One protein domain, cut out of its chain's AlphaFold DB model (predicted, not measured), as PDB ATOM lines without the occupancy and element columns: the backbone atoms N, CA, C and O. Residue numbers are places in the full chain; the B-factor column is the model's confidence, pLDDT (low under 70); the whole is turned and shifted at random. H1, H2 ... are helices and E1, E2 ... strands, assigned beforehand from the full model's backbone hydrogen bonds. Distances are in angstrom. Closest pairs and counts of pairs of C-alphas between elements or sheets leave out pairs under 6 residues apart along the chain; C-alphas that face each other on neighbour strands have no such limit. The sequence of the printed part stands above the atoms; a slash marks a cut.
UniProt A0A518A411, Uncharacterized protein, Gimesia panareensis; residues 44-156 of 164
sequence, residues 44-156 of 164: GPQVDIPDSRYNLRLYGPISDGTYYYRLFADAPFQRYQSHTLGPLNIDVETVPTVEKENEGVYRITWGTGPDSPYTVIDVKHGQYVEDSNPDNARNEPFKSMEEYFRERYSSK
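AT A GLANCE: This is residues 44 to 156 of the 164 residues of an uncharacterized protein of Gimesia panareensis (UniProt A0A518A411). Two four-stranded sheets lie partly face to face as a loose sandwich, E1 to E4 in one and E5 to E8 in the other. After a long link the last element, H1, lies off to one side by E4. The 113 printed residues hold eight named strands and then one named helix, mostly strand by class. Each sheet, ordered E1 E2 E3 E4 or E5 E6 E7 E8, is an antiparallel meander, each strand the antiparallel neighbour of the one before. The whole is compact, with a radius of gyration of the C-alphas of 13.8 A and spans of 41 by 35 by 23 A.

IN THESE COORDINATES: E1 is residues 44 to 48, from C-alpha 44 at (-45.001, -2.193, 25.275). E2 is 54 to 59, E3 is 66 to 74, 26.2 A long, and E4 is 77 to 87, 29.2 A. E5 is 97 to 102, E6 is 105 to 109, E7 is 118 to 122 and E8 is 127 to 131. H1, 145 to 156, is 16.4 A long and ends at C-alpha 156 at (-66.298, -24.188, 17.638).

HOW THE PARTS SIT: E1 and E2 form a hairpin, with N 47 and O 56 at 2.8 A. In hairpin E3 and E4, N 85 and O 67 are 2.9 A apart. In hairpin E6 and E7, N 108 and O 119 are 2.8 A apart. Between the sheets, the closest C-alphas of E4 and E8 are those of Leu 85 and Asp 131, 7.2 A. H1 only grazes the first sheet with residues 145 to 149; its C-alpha 145 is 5.0 A from that of Tyr 80. In H1 every O i to N i+4 pair is within hydrogen-bond range.

THE WHOLE: The C-alphas farthest apart, of Gly 113 and Ser 154, are 41.9 A apart. The printed part has no cut. The link from E8 to H1, 13 residues, is long. Residues 155 to 156 have pLDDT under 70.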
ATOM      1  N   GLY A  44     -46.141  -2.770  25.967       85.62
ATOM      2  CA  GLY A  44     -45.001  -2.193  25.275       85.62
ATOM      3  C   GLY A  44     -45.356  -0.884  24.558       85.62
ATOM      4  O   GLY A  44     -46.403  -0.276  24.828       85.62
ATOM      5  N   PRO A  45     -44.497  -0.444  23.624       90.25
ATOM      6  CA  PRO A  45     -44.683   0.805  22.903       90.25
ATOM      7  C   PRO A  45     -45.956   0.808  22.045       90.25
ATOM      8  O   PRO A  45     -46.381  -0.214  21.493       90.25
ATOM      9  N   GLN A  46     -46.547   1.997  21.919       93.25
ATOM     10  CA  GLN A  46     -47.543   2.312  20.899       93.25
ATOM     11  C   GLN A  46     -46.860   3.037  19.739       93.25
ATOM     12  O   GLN A  46     -45.979   3.868  19.947       93.25
ATOM     13  N   VAL A  47     -47.307   2.726  18.531       95.06
ATOM     14  CA  VAL A  47     -46.809   3.264  17.277       95.06
ATOM     15  C   VAL A  47     -47.990   3.788  16.477       95.06
ATOM     16  O   VAL A  47     -48.841   3.011  16.043       95.06
ATOM     17  N   ASP A  48     -48.037   5.097  16.275       95.50
ATOM     18  CA  ASP A  48     -49.039   5.713  15.411       95.50
ATOM     19  C   ASP A  48     -48.619   5.546  13.949       95.50
ATOM     20  O   ASP A  48     -47.465   5.786  13.586       95.50
ATOM     21  N   ILE A  49     -49.551   5.110  13.103       95.19
ATOM     22  CA  ILE A  49     -49.268   4.848  11.695       95.19
ATOM     23  C   ILE A  49     -49.509   6.136  10.904       95.19
ATOM     24  O   ILE A  49     -50.656   6.603  10.866       95.19
ATOM     25  N   PRO A  50     -48.468   6.709  10.264       93.56
ATOM     26  CA  PRO A  50     -48.576   7.987   9.572       93.56
ATOM     27  C   PRO A  50     -49.703   8.004   8.542       93.56
ATOM     28  O   PRO A  50     -50.000   6.990   7.915       93.56
ATOM     29  N   ASP A  51     -50.301   9.179   8.344       87.94
ATOM     30  CA  ASP A  51     -51.354   9.419   7.345       87.94
ATOM     31  C   ASP A  51     -52.590   8.506   7.486       87.94
ATOM     32  O   ASP A  51     -53.356   8.326   6.537       87.94
ATOM     33  N   SER A  52     -52.807   7.917   8.665       92.88
ATOM     34  CA  SER A  52     -53.897   6.980   8.911       92.88
ATOM     35  C   SER A  52     -54.550   7.210  10.275       92.88
ATOM     36  O   SER A  52     -54.032   7.924  11.128       92.88
ATOM     37  N   ARG A  53     -55.708   6.580  10.489       94.12
ATOM     38  CA  ARG A  53     -56.402   6.568  11.789       94.12
ATOM     39  C   ARG A  53     -55.940   5.442  12.721       94.12
ATOM     40  O   ARG A  53     -56.620   5.175  13.712       94.12
ATOM     41  N   TYR A  54     -54.925   4.687  12.307       96.00
ATOM     42  CA  TYR A  54     -54.535   3.443  12.947       96.00
ATOM     43  C   TYR A  54     -53.299   3.628  13.823       96.00
ATOM     44  O   TYR A  54     -52.383   4.374  13.482       96.00
ATOM     45  N   ASN A  55     -53.245   2.872  14.914       95.81
ATOM     46  CA  ASN A  55     -52.041   2.688  15.713       95.81
ATOM     47  C   ASN A  55     -51.853   1.207  16.059       95.81
ATOM     48  O   ASN A  55     -52.816   0.442  16.172       95.81
ATOM     49  N   LEU A  56     -50.598   0.798  16.197       95.62
ATOM     50  CA  LEU A  56     -50.201  -0.523  16.664       95.62
ATOM     51  C   LEU A  56     -49.689  -0.419  18.094       95.62
ATOM     52  O   LEU A  56     -48.982   0.520  18.446       95.62
ATOM     53  N   ARG A  57     -50.000  -1.411  18.921       93.81
ATOM     54  CA  ARG A  57     -49.453  -1.515  20.275       93.81
ATOM     55  C   ARG A  57     -48.843  -2.885  20.491       93.81
ATOM     56  O   ARG A  57     -49.505  -3.890  20.218       93.81
ATOM     57  N   LEU A  58     -47.616  -2.899  21.000       94.06
ATOM     58  CA  LEU A  58     -46.916  -4.109  21.405       94.06
ATOM     59  C   LEU A  58     -47.314  -4.502  22.831       94.06
ATOM     60  O   LEU A  58     -47.582  -3.655  23.685       94.06
ATOM     61  N   TYR A  59     -47.329  -5.798  23.090       91.62
ATOM     62  CA  TYR A  59     -47.563  -6.382  24.398       91.62
ATOM     63  C   TYR A  59     -46.634  -7.569  24.622       91.62
ATOM     64  O   TYR A  59     -46.165  -8.203  23.673       91.62
ATOM     65  N   GLY A  60     -46.458  -7.904  25.893       90.31
ATOM     66  CA  GLY A  60     -45.560  -8.948  26.343       90.31
ATOM     67  C   GLY A  60     -44.229  -8.382  26.860       90.31
ATOM     68  O   GLY A  60     -44.068  -7.165  26.954       90.31
ATOM     69  N   PRO A  61     -43.292  -9.260  27.235       90.38
ATOM     70  CA  PRO A  61     -43.414 -10.706  27.110       90.38
ATOM     71  C   PRO A  61     -44.432 -11.263  28.114       90.38
ATOM     72  O   PRO A  61     -44.541 -10.781  29.243       90.38
ATOM     73  N   ILE A  62     -45.199 -12.276  27.707       87.12
ATOM     74  CA  ILE A  62     -45.891 -13.146  28.671       87.12
ATOM     75  C   ILE A  62     -44.903 -14.198  29.211       87.12
ATOM     76  O   ILE A  62     -43.722 -14.187  28.869       87.12
ATOM     77  N   SER A  63     -45.353 -15.100  30.084       82.56
ATOM     78  CA  SER A  63     -44.478 -16.001  30.857       82.56
ATOM     79  C   SER A  63     -43.546 -16.907  30.039       82.56
ATOM     80  O   SER A  63     -42.565 -17.397  30.588       82.56
ATOM     81  N   ASP A  64     -43.842 -17.157  28.763       85.75
ATOM     82  CA  ASP A  64     -43.021 -17.964  27.849       85.75
ATOM     83  C   ASP A  64     -42.111 -17.117  26.932       85.75
ATOM     84  O   ASP A  64     -41.470 -17.652  26.030       85.75
ATOM     85  N   GLY A  65     -42.045 -15.799  27.154       88.25
ATOM     86  CA  GLY A  65     -41.291 -14.866  26.315       88.25
ATOM     87  C   GLY A  65     -42.045 -14.397  25.069       88.25
ATOM     88  O   GLY A  65     -41.478 -13.657  24.266       88.25
ATOM     89  N   THR A  66     -43.306 -14.802  24.886       92.12
ATOM     90  CA  THR A  66     -44.085 -14.443  23.699       92.12
ATOM     91  C   THR A  66     -44.502 -12.979  23.708       92.12
ATOM     92  O   THR A  66     -45.060 -12.474  24.688       92.12
ATOM     93  N   TYR A  67     -44.307 -12.327  22.565       94.25
ATOM     94  CA  TYR A  67     -44.837 -11.002  22.276       94.25
ATOM     95  C   TYR A  67     -46.028 -11.090  21.325       94.25
ATOM     96  O   TYR A  67     -46.182 -12.030  20.541       94.25
ATOM     97  N   TYR A  68     -46.890 -10.086  21.382       94.31
ATOM     98  CA  TYR A  68     -47.961  -9.916  20.412       94.31
ATOM     99  C   TYR A  68     -48.223  -8.437  20.176       94.31
ATOM    100  O   TYR A  68     -47.987  -7.603  21.047       94.31
ATOM    101  N   TYR A  69     -48.754  -8.110  19.006       94.94
ATOM    102  CA  TYR A  69     -49.215  -6.761  18.707       94.94
ATOM    103  C   TYR A  69     -50.725  -6.746  18.477       94.94
ATOM    104  O   TYR A  69     -51.377  -7.775  18.261       94.94
ATOM    105  N   ARG A  70     -51.309  -5.553  18.565       94.38
ATOM    106  CA  ARG A  70     -52.704  -5.314  18.199       94.38
ATOM    107  C   ARG A  70     -52.843  -3.982  17.481       94.38
ATOM    108  O   ARG A  70     -52.259  -2.992  17.914       94.38
ATOM    109  N   LEU A  71     -53.672  -3.980  16.443       95.81
ATOM    110  CA  LEU A  71     -54.097  -2.787  15.724       95.81
ATOM    111  C   LEU A  71     -55.341  -2.162  16.370       95.81
ATOM    112  O   LEU A  71     -56.291  -2.852  16.761       95.81
ATOM    113  N   PHE A  72     -55.338  -0.837  16.441       94.94
ATOM    114  CA  PHE A  72     -56.436   0.000  16.902       94.94
ATOM    115  C   PHE A  72     -56.754   1.051  15.844       94.94
ATOM    116  O   PHE A  72     -55.874   1.456  15.089       94.94
ATOM    117  N   ALA A  73     -58.007   1.496  15.797       93.75
ATOM    118  CA  ALA A  73     -58.402   2.708  15.091       93.75
ATOM    119  C   ALA A  73     -59.031   3.686  16.082       93.75
ATOM    120  O   ALA A  73     -59.848   3.267  16.902       93.75
ATOM    121  N   ASP A  74     -58.687   4.970  15.983       84.56
ATOM    122  CA  ASP A  74     -59.084   5.963  16.990       84.56
ATOM    123  C   ASP A  74     -60.517   6.489  16.800       84.56
ATOM    124  O   ASP A  74     -61.179   6.863  17.769       84.56
ATOM    125  N   ALA A  75     -61.041   6.479  15.566       77.31
ATOM    126  CA  ALA A  75     -62.382   6.980  15.254       77.31
ATOM    127  C   ALA A  75     -63.086   6.208  14.105       77.31
ATOM    128  O   ALA A  75     -62.596   6.202  12.968       77.31
ATOM    129  N   PRO A  76     -64.266   5.597  14.360       81.31
ATOM    130  CA  PRO A  76     -64.738   5.191  15.689       81.31
ATOM    131  C   PRO A  76     -63.707   4.281  16.371       81.31
ATOM    132  O   PRO A  76     -62.988   3.559  15.680       81.31
ATOM    133  N   PHE A  77     -63.655   4.305  17.708       85.94
ATOM    134  CA  PHE A  77     -62.739   3.442  18.452       85.94
ATOM    135  C   PHE A  77     -63.001   1.976  18.107       85.94
ATOM    136  O   PHE A  77     -64.072   1.438  18.404       85.94
ATOM    137  N   GLN A  78     -62.022   1.327  17.483       89.44
ATOM    138  CA  GLN A  78     -62.136  -0.054  17.036       89.44
ATOM    139  C   GLN A  78     -60.880  -0.834  17.400       89.44
ATOM    140  O   GLN A  78     -59.758  -0.366  17.226       89.44
ATOM    141  N   ARG A  79     -61.092  -2.052  17.902       90.38
ATOM    142  CA  ARG A  79     -60.032  -3.004  18.237       90.38
ATOM    143  C   ARG A  79     -60.063  -4.144  17.236       90.38
ATOM    144  O   ARG A  79     -61.131  -4.718  17.000       90.38
ATOM    145  N   TYR A  80     -58.902  -4.474  16.696       92.94
ATOM    146  CA  TYR A  80     -58.735  -5.577  15.762       92.94
ATOM    147  C   TYR A  80     -58.106  -6.787  16.456       92.94
ATOM    148  O   TYR A  80     -57.705  -6.719  17.624       92.94
ATOM    149  N   GLN A  81     -58.079  -7.911  15.745       89.88
ATOM    150  CA  GLN A  81     -57.441  -9.148  16.178       89.88
ATOM    151  C   GLN A  81     -55.983  -8.914  16.621       89.88
ATOM    152  O   GLN A  81     -55.272  -8.072  16.076       89.88
ATOM    153  N   SER A  82     -55.550  -9.657  17.643       91.38
ATOM    154  CA  SER A  82     -54.144  -9.709  18.061       91.38
ATOM    155  C   SER A  82     -53.374 -10.742  17.249       91.38
ATOM    156  O   SER A  82     -53.887 -11.836  17.023       91.38
ATOM    157  N   HIS A  83     -52.129 -10.420  16.913       93.50
ATOM    158  CA  HIS A  83     -51.203 -11.307  16.211       93.50
ATOM    159  C   HIS A  83     -50.018 -11.617  17.119       93.50
ATOM    160  O   HIS A  83     -49.410 -10.708  17.689       93.50
ATOM    161  N   THR A  84     -49.723 -12.903  17.291       94.25
ATOM    162  CA  THR A  84     -48.556 -13.337  18.061       94.25
ATOM    163  C   THR A  84     -47.312 -13.230  17.197       94.25
ATOM    164  O   THR A  84     -47.310 -13.675  16.052       94.25
ATOM    165  N   LEU A  85     -46.261 -12.642  17.757       94.12
ATOM    166  CA  LEU A  85     -44.938 -12.610  17.148       94.12
ATOM    167  C   LEU A  85     -44.074 -13.807  17.585       94.12
ATOM    168  O   LEU A  85     -42.939 -13.941  17.139       94.12
ATOM    169  N   GLY A  86     -44.607 -14.668  18.457       91.88
ATOM    170  CA  GLY A  86     -43.857 -15.747  19.085       91.88
ATOM    171  C   GLY A  86     -42.873 -15.255  20.154       91.88
ATOM    172  O   GLY A  86     -42.903 -14.081  20.553       91.88
ATOM    173  N   PRO A  87     -42.023 -16.162  20.668       91.12
ATOM    174  CA  PRO A  87     -40.975 -15.822  21.615       91.12
ATOM    175  C   PRO A  87     -39.897 -14.990  20.922       91.12
ATOM    176  O   PRO A  87     -39.275 -15.434  19.958       91.12
ATOM    177  N   LEU A  88     -39.669 -13.782  21.427       88.25
ATOM    178  CA  LEU A  88     -38.706 -12.838  20.866       88.25
ATOM    179  C   LEU A  88     -37.894 -12.177  21.976       88.25
ATOM    180  O   LEU A  88     -38.266 -12.208  23.145       88.25
ATOM    181  N   ASN A  89     -36.785 -11.549  21.595       85.88
ATOM    182  CA  ASN A  89     -36.020 -10.680  22.479       85.88
ATOM    183  C   ASN A  89     -36.219  -9.228  22.035       85.88
ATOM    184  O   ASN A  89     -35.499  -8.743  21.164       85.88
ATOM    185  N   ILE A  90     -37.238  -8.569  22.589       85.75
ATOM    186  CA  ILE A  90     -37.543  -7.163  22.317       85.75
ATOM    187  C   ILE A  90     -37.254  -6.350  23.574       85.75
ATOM    188  O   ILE A  90     -37.857  -6.580  24.625       85.75
ATOM    189  N   ASP A  91     -36.376  -5.359  23.448       84.81
ATOM    190  CA  ASP A  91     -36.240  -4.315  24.460       84.81
ATOM    191  C   ASP A  91     -37.445  -3.368  24.364       84.81
ATOM    192  O   ASP A  91     -37.536  -2.535  23.462       84.81
ATOM    193  N   VAL A  92     -38.398  -3.525  25.283       81.44
ATOM    194  CA  VAL A  92     -39.668  -2.776  25.305       81.44
ATOM    195  C   VAL A  92     -39.485  -1.276  25.537       81.44
ATOM    196  O   VAL A  92     -40.403  -0.512  25.247       81.44
ATOM    197  N   GLU A  93     -38.318  -0.852  26.024       83.81
ATOM    198  CA  GLU A  93     -37.981   0.562  26.210       83.81
ATOM    199  C   GLU A  93     -37.512   1.218  24.901       83.81
ATOM    200  O   GLU A  93     -37.425   2.445  24.805       83.81
ATOM    201  N   THR A  94     -37.215   0.423  23.866       85.19
ATOM    202  CA  THR A  94     -36.826   0.969  22.564       85.19
ATOM    203  C   THR A  94     -38.024   1.562  21.835       85.19
ATOM    204  O   THR A  94     -39.105   0.976  21.762       85.19
ATOM    205  N   VAL A  95     -37.817   2.748  21.261       89.44
ATOM    206  CA  VAL A  95     -38.809   3.386  20.395       89.44
ATOM    207  C   VAL A  95     -38.831   2.633  19.062       89.44
ATOM    208  O   VAL A  95     -37.798   2.606  18.386       89.44
ATOM    209  N   PRO A  96     -39.971   2.048  18.654       93.56
ATOM    210  CA  PRO A  96     -40.066   1.371  17.370       93.56
ATOM    211  C   PRO A  96     -39.862   2.350  16.217       93.56
ATOM    212  O   PRO A  96     -40.304   3.501  16.281       93.56
ATOM    213  N   THR A  97     -39.237   1.892  15.137       94.81
ATOM    214  CA  THR A  97     -39.138   2.689  13.910       94.81
ATOM    215  C   THR A  97     -40.319   2.402  12.994       94.81
ATOM    216  O   THR A  97     -40.844   1.288  12.968       94.81
ATOM    217  N   VAL A  98     -40.740   3.422  12.243       96.38
ATOM    218  CA  VAL A  98     -41.803   3.312  11.240       96.38
ATOM    219  C   VAL A  98     -41.267   3.784   9.906       96.38
ATOM    220  O   VAL A  98     -40.846   4.932   9.764       96.38
ATOM    221  N   GLU A  99     -41.320   2.904   8.921       96.44
ATOM    222  CA  GLU A  99     -40.839   3.154   7.571       96.44
ATOM    223  C   GLU A  99     -41.984   2.951   6.585       96.44
ATOM    224  O   GLU A  99     -42.734   1.979   6.662       96.44
ATOM    225  N   LYS A 100     -42.146   3.889   5.652       97.00
ATOM    226  CA  LYS A 100     -43.135   3.773   4.580       97.00
ATOM    227  C   LYS A 100     -42.512   2.995   3.425       97.00
ATOM    228  O   LYS A 100     -41.647   3.527   2.734       97.00
ATOM    229  N   GLU A 101     -42.957   1.761   3.214       96.19
ATOM    230  CA  GLU A 101     -42.470   0.911   2.118       96.19
ATOM    231  C   GLU A 101     -43.194   1.220   0.800       96.19
ATOM    232  O   GLU A 101     -42.596   1.180  -0.273       96.19
ATOM    233  N   ASN A 102     -44.487   1.558   0.871       95.19
ATOM    234  CA  ASN A 102     -45.302   1.930  -0.286       95.19
ATOM    235  C   ASN A 102     -46.478   2.835   0.134       95.19
ATOM    236  O   ASN A 102     -46.640   3.197   1.301       95.19
ATOM    237  N   GLU A 103     -47.323   3.237  -0.812       94.38
ATOM    238  CA  GLU A 103     -48.535   4.002  -0.538       94.38
ATOM    239  C   GLU A 103     -49.506   3.206   0.352       94.38
ATOM    240  O   GLU A 103     -50.172   2.280  -0.102       94.38
ATOM    241  N   GLY A 104     -49.598   3.599   1.626       95.44
ATOM    242  CA  GLY A 104     -50.429   2.920   2.620       95.44
ATOM    243  C   GLY A 104     -49.773   1.695   3.259       95.44
ATOM    244  O   GLY A 104     -50.396   1.097   4.128       95.44
ATOM    245  N   VAL A 105     -48.537   1.346   2.883       97.81
ATOM    246  CA  VAL A 105     -47.809   0.194   3.433       97.81
ATOM    247  C   VAL A 105     -46.680   0.674   4.333       97.81
ATOM    248  O   VAL A 105     -45.807   1.430   3.895       97.81
ATOM    249  N   TYR A 106     -46.700   0.224   5.584       98.12
ATOM    250  CA  TYR A 106     -45.761   0.643   6.618       98.12
ATOM    251  C   TYR A 106     -45.117  -0.568   7.283       98.12
ATOM    252  O   TYR A 106     -45.814  -1.496   7.698       98.12
ATOM    253  N   ARG A 107     -43.793  -0.514   7.429       97.50
ATOM    254  CA  ARG A 107     -42.989  -1.433   8.230       97.50
ATOM    255  C   ARG A 107     -42.737  -0.818   9.595       97.50
ATOM    256  O   ARG A 107     -42.228   0.296   9.698       97.50
ATOM    257  N   ILE A 108     -43.076  -1.563  10.635       96.81
ATOM    258  CA  ILE A 108     -42.816  -1.224  12.026       96.81
ATOM    259  C   ILE A 108     -41.744  -2.178  12.526       96.81
ATOM    260  O   ILE A 108     -41.946  -3.388  12.469       96.81
ATOM    261  N   THR A 109     -40.629  -1.648  13.020       95.75
ATOM    262  CA  THR A 109     -39.541  -2.451  13.588       95.75
ATOM    263  C   THR A 109     -39.532  -2.299  15.104       95.75
ATOM    264  O   THR A 109     -39.360  -1.200  15.626       95.75
ATOM    265  N   TRP A 110     -39.713  -3.407  15.818       93.56
ATOM    266  CA  TRP A 110     -39.853  -3.501  17.272       93.56
ATOM    267  C   TRP A 110     -38.503  -3.603  18.003       93.56
ATOM    268  O   TRP A 110     -38.365  -4.378  18.944       93.56
ATOM    269  N   GLY A 111     -37.479  -2.876  17.555       89.06
ATOM    270  CA  GLY A 111     -36.147  -2.943  18.155       89.06
ATOM    271  C   GLY A 111     -35.106  -2.116  17.411       89.06
ATOM    272  O   GLY A 111     -35.416  -1.390  16.466       89.06
ATOM    273  N   THR A 112     -33.851  -2.236  17.845       82.38
ATOM    274  CA  THR A 112     -32.709  -1.558  17.224       82.38
ATOM    275  C   THR A 112     -31.784  -2.581  16.562       82.38
ATOM    276  O   THR A 112     -31.114  -3.366  17.224       82.38
ATOM    277  N   GLY A 113     -31.750  -2.591  15.227       81.12
ATOM    278  CA  GLY A 113     -30.846  -3.448  14.453       81.12
ATOM    279  C   GLY A 113     -31.520  -4.163  13.278       81.12
ATOM    280  O   GLY A 113     -32.748  -4.231  13.230       81.12
ATOM    281  N   PRO A 114     -30.723  -4.700  12.338       81.38
ATOM    282  CA  PRO A 114     -31.213  -5.275  11.082       81.38
ATOM    283  C   PRO A 114     -32.054  -6.545  11.265       81.38
ATOM    284  O   PRO A 114     -32.951  -6.792  10.466       81.38
ATOM    285  N   ASP A 115     -31.804  -7.305  12.333       86.88
ATOM    286  CA  ASP A 115     -32.523  -8.545  12.658       86.88
ATOM    287  C   ASP A 115     -33.646  -8.321  13.684       86.88
ATOM    288  O   ASP A 115     -34.143  -9.263  14.302       86.88
ATOM    289  N   SER A 116     -34.023  -7.059  13.915       92.62
ATOM    290  CA  SER A 116     -35.088  -6.735  14.858       92.62
ATOM    291  C   SER A 116     -36.433  -7.262  14.354       92.62
ATOM    292  O   SER A 116     -36.719  -7.176  13.153       92.62
ATOM    293  N   PRO A 117     -37.298  -7.748  15.259       94.94
ATOM    294  CA  PRO A 117     -38.642  -8.149  14.891       94.94
ATOM    295  C   PRO A 117     -39.413  -6.994  14.264       94.94
ATOM    296  O   PRO A 117     -39.216  -5.831  14.609       94.94
ATOM    297  N   TYR A 118     -40.321  -7.315  13.360       96.12
ATOM    298  CA  TYR A 118     -41.052  -6.349  12.569       96.12
ATOM    299  C   TYR A 118     -42.478  -6.809  12.273       96.12
ATOM    300  O   TYR A 118     -42.826  -7.989  12.377       96.12
ATOM    301  N   THR A 119     -43.291  -5.846  11.861       97.31
ATOM    302  CA  THR A 119     -44.647  -6.033  11.355       97.31
ATOM    303  C   THR A 119     -44.845  -5.109  10.161       97.31
ATOM    304  O   THR A 119     -44.510  -3.931  10.243       97.31
ATOM    305  N   VAL A 120     -45.399  -5.621   9.066       98.00
ATOM    306  CA  VAL A 120     -45.772  -4.837   7.887       98.00
ATOM    307  C   VAL A 120     -47.288  -4.825   7.761       98.00
ATOM    308  O   VAL A 120     -47.938  -5.872   7.729       98.00
ATOM    309  N   ILE A 121     -47.863  -3.630   7.675       97.69
ATOM    310  CA  ILE A 121     -49.304  -3.441   7.507       97.69
ATOM    311  C   ILE A 121     -49.600  -2.592   6.278       97.69
ATOM    312  O   ILE A 121     -48.880  -1.644   5.975       97.69
ATOM    313  N   ASP A 122     -50.705  -2.902   5.613       97.56
ATOM    314  CA  ASP A 122     -51.298  -2.093   4.561       97.56
ATOM    315  C   ASP A 122     -52.579  -1.452   5.101       97.56
ATOM    316  O   ASP A 122     -53.634  -2.083   5.197       97.56
ATOM    317  N   VAL A 123     -52.501  -0.179   5.483       95.81
ATOM    318  CA  VAL A 123     -53.653   0.569   6.006       95.81
ATOM    319  C   VAL A 123     -54.603   1.051   4.913       95.81
ATOM    320  O   VAL A 123     -55.745   1.398   5.222       95.81
ATOM    321  N   LYS A 124     -54.163   1.071   3.648       95.88
ATOM    322  CA  LYS A 124     -54.986   1.469   2.496       95.88
ATOM    323  C   LYS A 124     -55.935   0.341   2.093       95.88
ATOM    324  O   LYS A 124     -57.102   0.608   1.811       95.88
ATOM    325  N   HIS A 125     -55.458  -0.900   2.116       96.44
ATOM    326  CA  HIS A 125     -56.248  -2.097   1.814       96.44
ATOM    327  C   HIS A 125     -56.763  -2.821   3.064       96.44
ATOM    328  O   HIS A 125     -57.611  -3.704   2.955       96.44
ATOM    329  N   GLY A 126     -56.306  -2.424   4.253       95.31
ATOM    330  CA  GLY A 126     -56.762  -2.974   5.523       95.31
ATOM    331  C   GLY A 126     -56.251  -4.392   5.766       95.31
ATOM    332  O   GLY A 126     -57.058  -5.288   6.014       95.31
ATOM    333  N   GLN A 127     -54.939  -4.611   5.640       96.62
ATOM    334  CA  GLN A 127     -54.322  -5.938   5.700       96.62
ATOM    335  C   GLN A 127     -53.058  -5.977   6.565       96.62
ATOM    336  O   GLN A 127     -52.242  -5.056   6.557       96.62
ATOM    337  N   TYR A 128     -52.869  -7.083   7.278       97.00
ATOM    338  CA  TYR A 128     -51.589  -7.497   7.838       97.00
ATOM    339  C   TYR A 128     -50.801  -8.176   6.717       97.00
ATOM    340  O   TYR A 128     -51.141  -9.284   6.301       97.00
ATOM    341  N   VAL A 129     -49.797  -7.494   6.165       97.75
ATOM    342  CA  VAL A 129     -49.046  -7.984   4.998       97.75
ATOM    343  C   VAL A 129     -48.178  -9.166   5.412       97.75
ATOM    344  O   VAL A 129     -48.273 -10.240   4.820       97.75
ATOM    345  N   GLU A 130     -47.370  -8.977   6.453       97.88
ATOM    346  CA  GLU A 130     -46.525  -9.999   7.069       97.88
ATOM    347  C   GLU A 130     -45.959  -9.497   8.400       97.88
ATOM    348  O   GLU A 130     -46.000  -8.305   8.704       97.88
ATOM    349  N   ASP A 131     -45.395 -10.398   9.195       97.44
ATOM    350  CA  ASP A 131     -44.649 -10.053  10.397       97.44
ATOM    351  C   ASP A 131     -43.541 -11.081  10.659       97.44
ATOM    352  O   ASP A 131     -43.321 -12.006   9.877       97.44
ATOM    353  N   SER A 132     -42.780 -10.883  11.735       96.06
ATOM    354  CA  SER A 132     -41.658 -11.761  12.083       96.06
ATOM    355  C   SER A 132     -42.043 -13.170  12.518       96.06
ATOM    356  O   SER A 132     -41.141 -13.991  12.675       96.06
ATOM    357  N   ASN A 133     -43.327 -13.470  12.718       96.62
ATOM    358  CA  ASN A 133     -43.746 -14.830  12.997       96.62
ATOM    359  C   ASN A 133     -44.087 -15.557  11.683       96.62
ATOM    360  O   ASN A 133     -45.122 -15.271  11.077       96.62
ATOM    361  N   PRO A 134     -43.271 -16.537  11.250       94.38
ATOM    362  CA  PRO A 134     -43.494 -17.250   9.993       94.38
ATOM    363  C   PRO A 134     -44.763 -18.114   9.989       94.38
ATOM    364  O   PRO A 134     -45.209 -18.519   8.916       94.38
ATOM    365  N   ASP A 135     -45.339 -18.401  11.162       95.50
ATOM    366  CA  ASP A 135     -46.573 -19.178  11.287       95.50
ATOM    367  C   ASP A 135     -47.827 -18.333  11.016       95.50
ATOM    368  O   ASP A 135     -48.902 -18.884  10.756       95.50
ATOM    369  N   ASN A 136     -47.716 -17.000  11.067       94.75
ATOM    370  CA  ASN A 136     -48.824 -16.117  10.728       94.75
ATOM    371  C   ASN A 136     -49.047 -16.118   9.212       94.75
ATOM    372  O   ASN A 136     -48.111 -16.052   8.410       94.75
ATOM    373  N   ALA A 137     -50.313 -16.164   8.795       95.31
ATOM    374  CA  ALA A 137     -50.632 -16.051   7.383       95.31
ATOM    375  C   ALA A 137     -50.337 -14.629   6.879       95.31
ATOM    376  O   ALA A 137     -50.519 -13.634   7.579       95.31
ATOM    377  N   ARG A 138     -49.875 -14.543   5.631       96.56
ATOM    378  CA  ARG A 138     -49.568 -13.274   4.963       96.56
ATOM    379  C   ARG A 138     -50.816 -12.687   4.313       96.56
ATOM    380  O   ARG A 138     -51.660 -13.428   3.806       96.56
ATOM    381  N   ASN A 139     -50.868 -11.362   4.230       96.81
ATOM    382  CA  ASN A 139     -51.953 -10.577   3.626       96.81
ATOM    383  C   ASN A 139     -53.336 -10.846   4.246       96.81
ATOM    384  O   ASN A 139     -54.357 -10.827   3.551       96.81
ATOM    385  N   GLU A 140     -53.380 -11.106   5.552       95.56
ATOM    386  CA  GLU A 140     -54.640 -11.303   6.263       95.56
ATOM    387  C   GLU A 140     -55.408  -9.981   6.386       95.56
ATOM    388  O   GLU A 140     -54.819  -8.955   6.719       95.56
ATOM    389  N   PRO A 141     -56.732  -9.963   6.155       96.44
ATOM    390  CA  PRO A 141     -57.521  -8.754   6.340       96.44
ATOM    391  C   PRO A 141     -57.599  -8.356   7.818       96.44
ATOM    392  O   PRO A 141     -57.599  -9.199   8.718       96.44
ATOM    393  N   PHE A 142     -57.757  -7.062   8.073       94.75
ATOM    394  CA  PHE A 142     -58.041  -6.532   9.399       94.75
ATOM    395  C   PHE A 142     -59.396  -7.033   9.899       94.75
ATOM    396  O   PHE A 142     -60.445  -6.481   9.572       94.75
ATOM    397  N   LYS A 143     -59.375  -8.049  10.761       93.31
ATOM    398  CA  LYS A 143     -60.578  -8.546  11.430       93.31
ATOM    399  C   LYS A 143     -60.841  -7.767  12.702       93.31
ATOM    400  O   LYS A 143     -59.982  -7.673  13.586       93.31
ATOM    401  N   SER A 144     -62.046  -7.218  12.816       91.31
ATOM    402  CA  SER A 144     -62.491  -6.632  14.082       91.31
ATOM    403  C   SER A 144     -62.547  -7.704  15.173       91.31
ATOM    404  O   SER A 144     -62.742  -8.885  14.886       91.31
ATOM    405  N   MET A 145     -62.425  -7.309  16.442       86.31
ATOM    406  CA  MET A 145     -62.523  -8.274  17.541       86.31
ATOM    407  C   MET A 145     -63.867  -9.028  17.538       86.31
ATOM    408  O   MET A 145     -63.915 -10.215  17.852       86.31
ATOM    409  N   GLU A 146     -64.953  -8.351  17.153       86.94
ATOM    410  CA  GLU A 146     -66.279  -8.958  17.004       86.94
ATOM    411  C   GLU A 146     -66.290 -10.038  15.915       86.94
ATOM    412  O   GLU A 146     -66.751 -11.152  16.152       86.94
ATOM    413  N   GLU A 147     -65.746  -9.729  14.738       87.19
ATOM    414  CA  GLU A 147     -65.645 -10.663  13.617       87.19
ATOM    415  C   GLU A 147     -64.776 -11.873  13.956       87.19
ATOM    416  O   GLU A 147     -65.218 -13.007  13.771       87.19
ATOM    417  N   TYR A 148     -63.596 -11.640  14.537       83.00
ATOM    418  CA  TYR A 148     -62.695 -12.695  14.995       83.00
ATOM    419  C   TYR A 148     -63.398 -13.662  15.958       83.00
ATOM    420  O   TYR A 148     -63.357 -14.882  15.783       83.00
ATOM    421  N   PHE A 149     -64.095 -13.130  16.967       81.50
ATOM    422  CA  PHE A 149     -64.825 -13.968  17.912       81.50
ATOM    423  C   PHE A 149     -66.005 -14.677  17.259       81.50
ATOM    424  O   PHE A 149     -66.209 -15.861  17.515       81.50
ATOM    425  N   ARG A 150     -66.762 -14.007  16.391       86.12
ATOM    426  CA  ARG A 150     -67.869 -14.628  15.660       86.12
ATOM    427  C   ARG A 150     -67.395 -15.827  14.841       86.12
ATOM    428  O   ARG A 150     -68.014 -16.885  14.912       86.12
ATOM    429  N   GLU A 151     -66.290 -15.709  14.113       84.75
ATOM    430  CA  GLU A 151     -65.702 -16.820  13.352       84.75
ATOM    431  C   GLU A 151     -65.200 -17.944  14.266       84.75
ATOM    432  O   GLU A 151     -65.489 -19.125  14.048       84.75
ATOM    433  N   ARG A 152     -64.490 -17.593  15.343       77.44
ATOM    434  CA  ARG A 152     -63.928 -18.586  16.264       77.44
ATOM    435  C   ARG A 152     -64.994 -19.329  17.070       77.44
ATOM    436  O   ARG A 152     -64.867 -20.532  17.289       77.44
ATOM    437  N   TYR A 153     -66.052 -18.651  17.502       75.69
ATOM    438  CA  TYR A 153     -67.143 -19.296  18.227       75.69
ATOM    439  C   TYR A 153     -68.073 -20.057  17.289       75.69
ATOM    440  O   TYR A 153     -68.421 -21.185  17.622       75.69
ATOM    441  N   SER A 154     -68.402 -19.518  16.108       75.50
ATOM    442  CA  SER A 154     -69.222 -20.242  15.124       75.50
ATOM    443  C   SER A 154     -68.553 -21.539  14.662       75.50
ATOM    444  O   SER A 154     -69.216 -22.577  14.626       75.50
ATOM    445  N   SER A 155     -67.239 -21.520  14.402       66.62
ATOM    446  CA  SER A 155     -66.465 -22.726  14.067       66.62
ATOM    447  C   SER A 155     -66.437 -23.742  15.211       66.62
ATOM    448  O   SER A 155     -66.636 -24.929  14.964       66.62
ATOM    449  N   LYS A 156     -66.287 -23.298  16.467       60.56
ATOM    450  CA  LYS A 156     -66.298 -24.188  17.638       60.56
ATOM    451  C   LYS A 156     -67.673 -24.812  17.898       60.56
ATOM    452  O   LYS A 156     -67.751 -26.003  18.177       60.56
TER     453      LYS A 156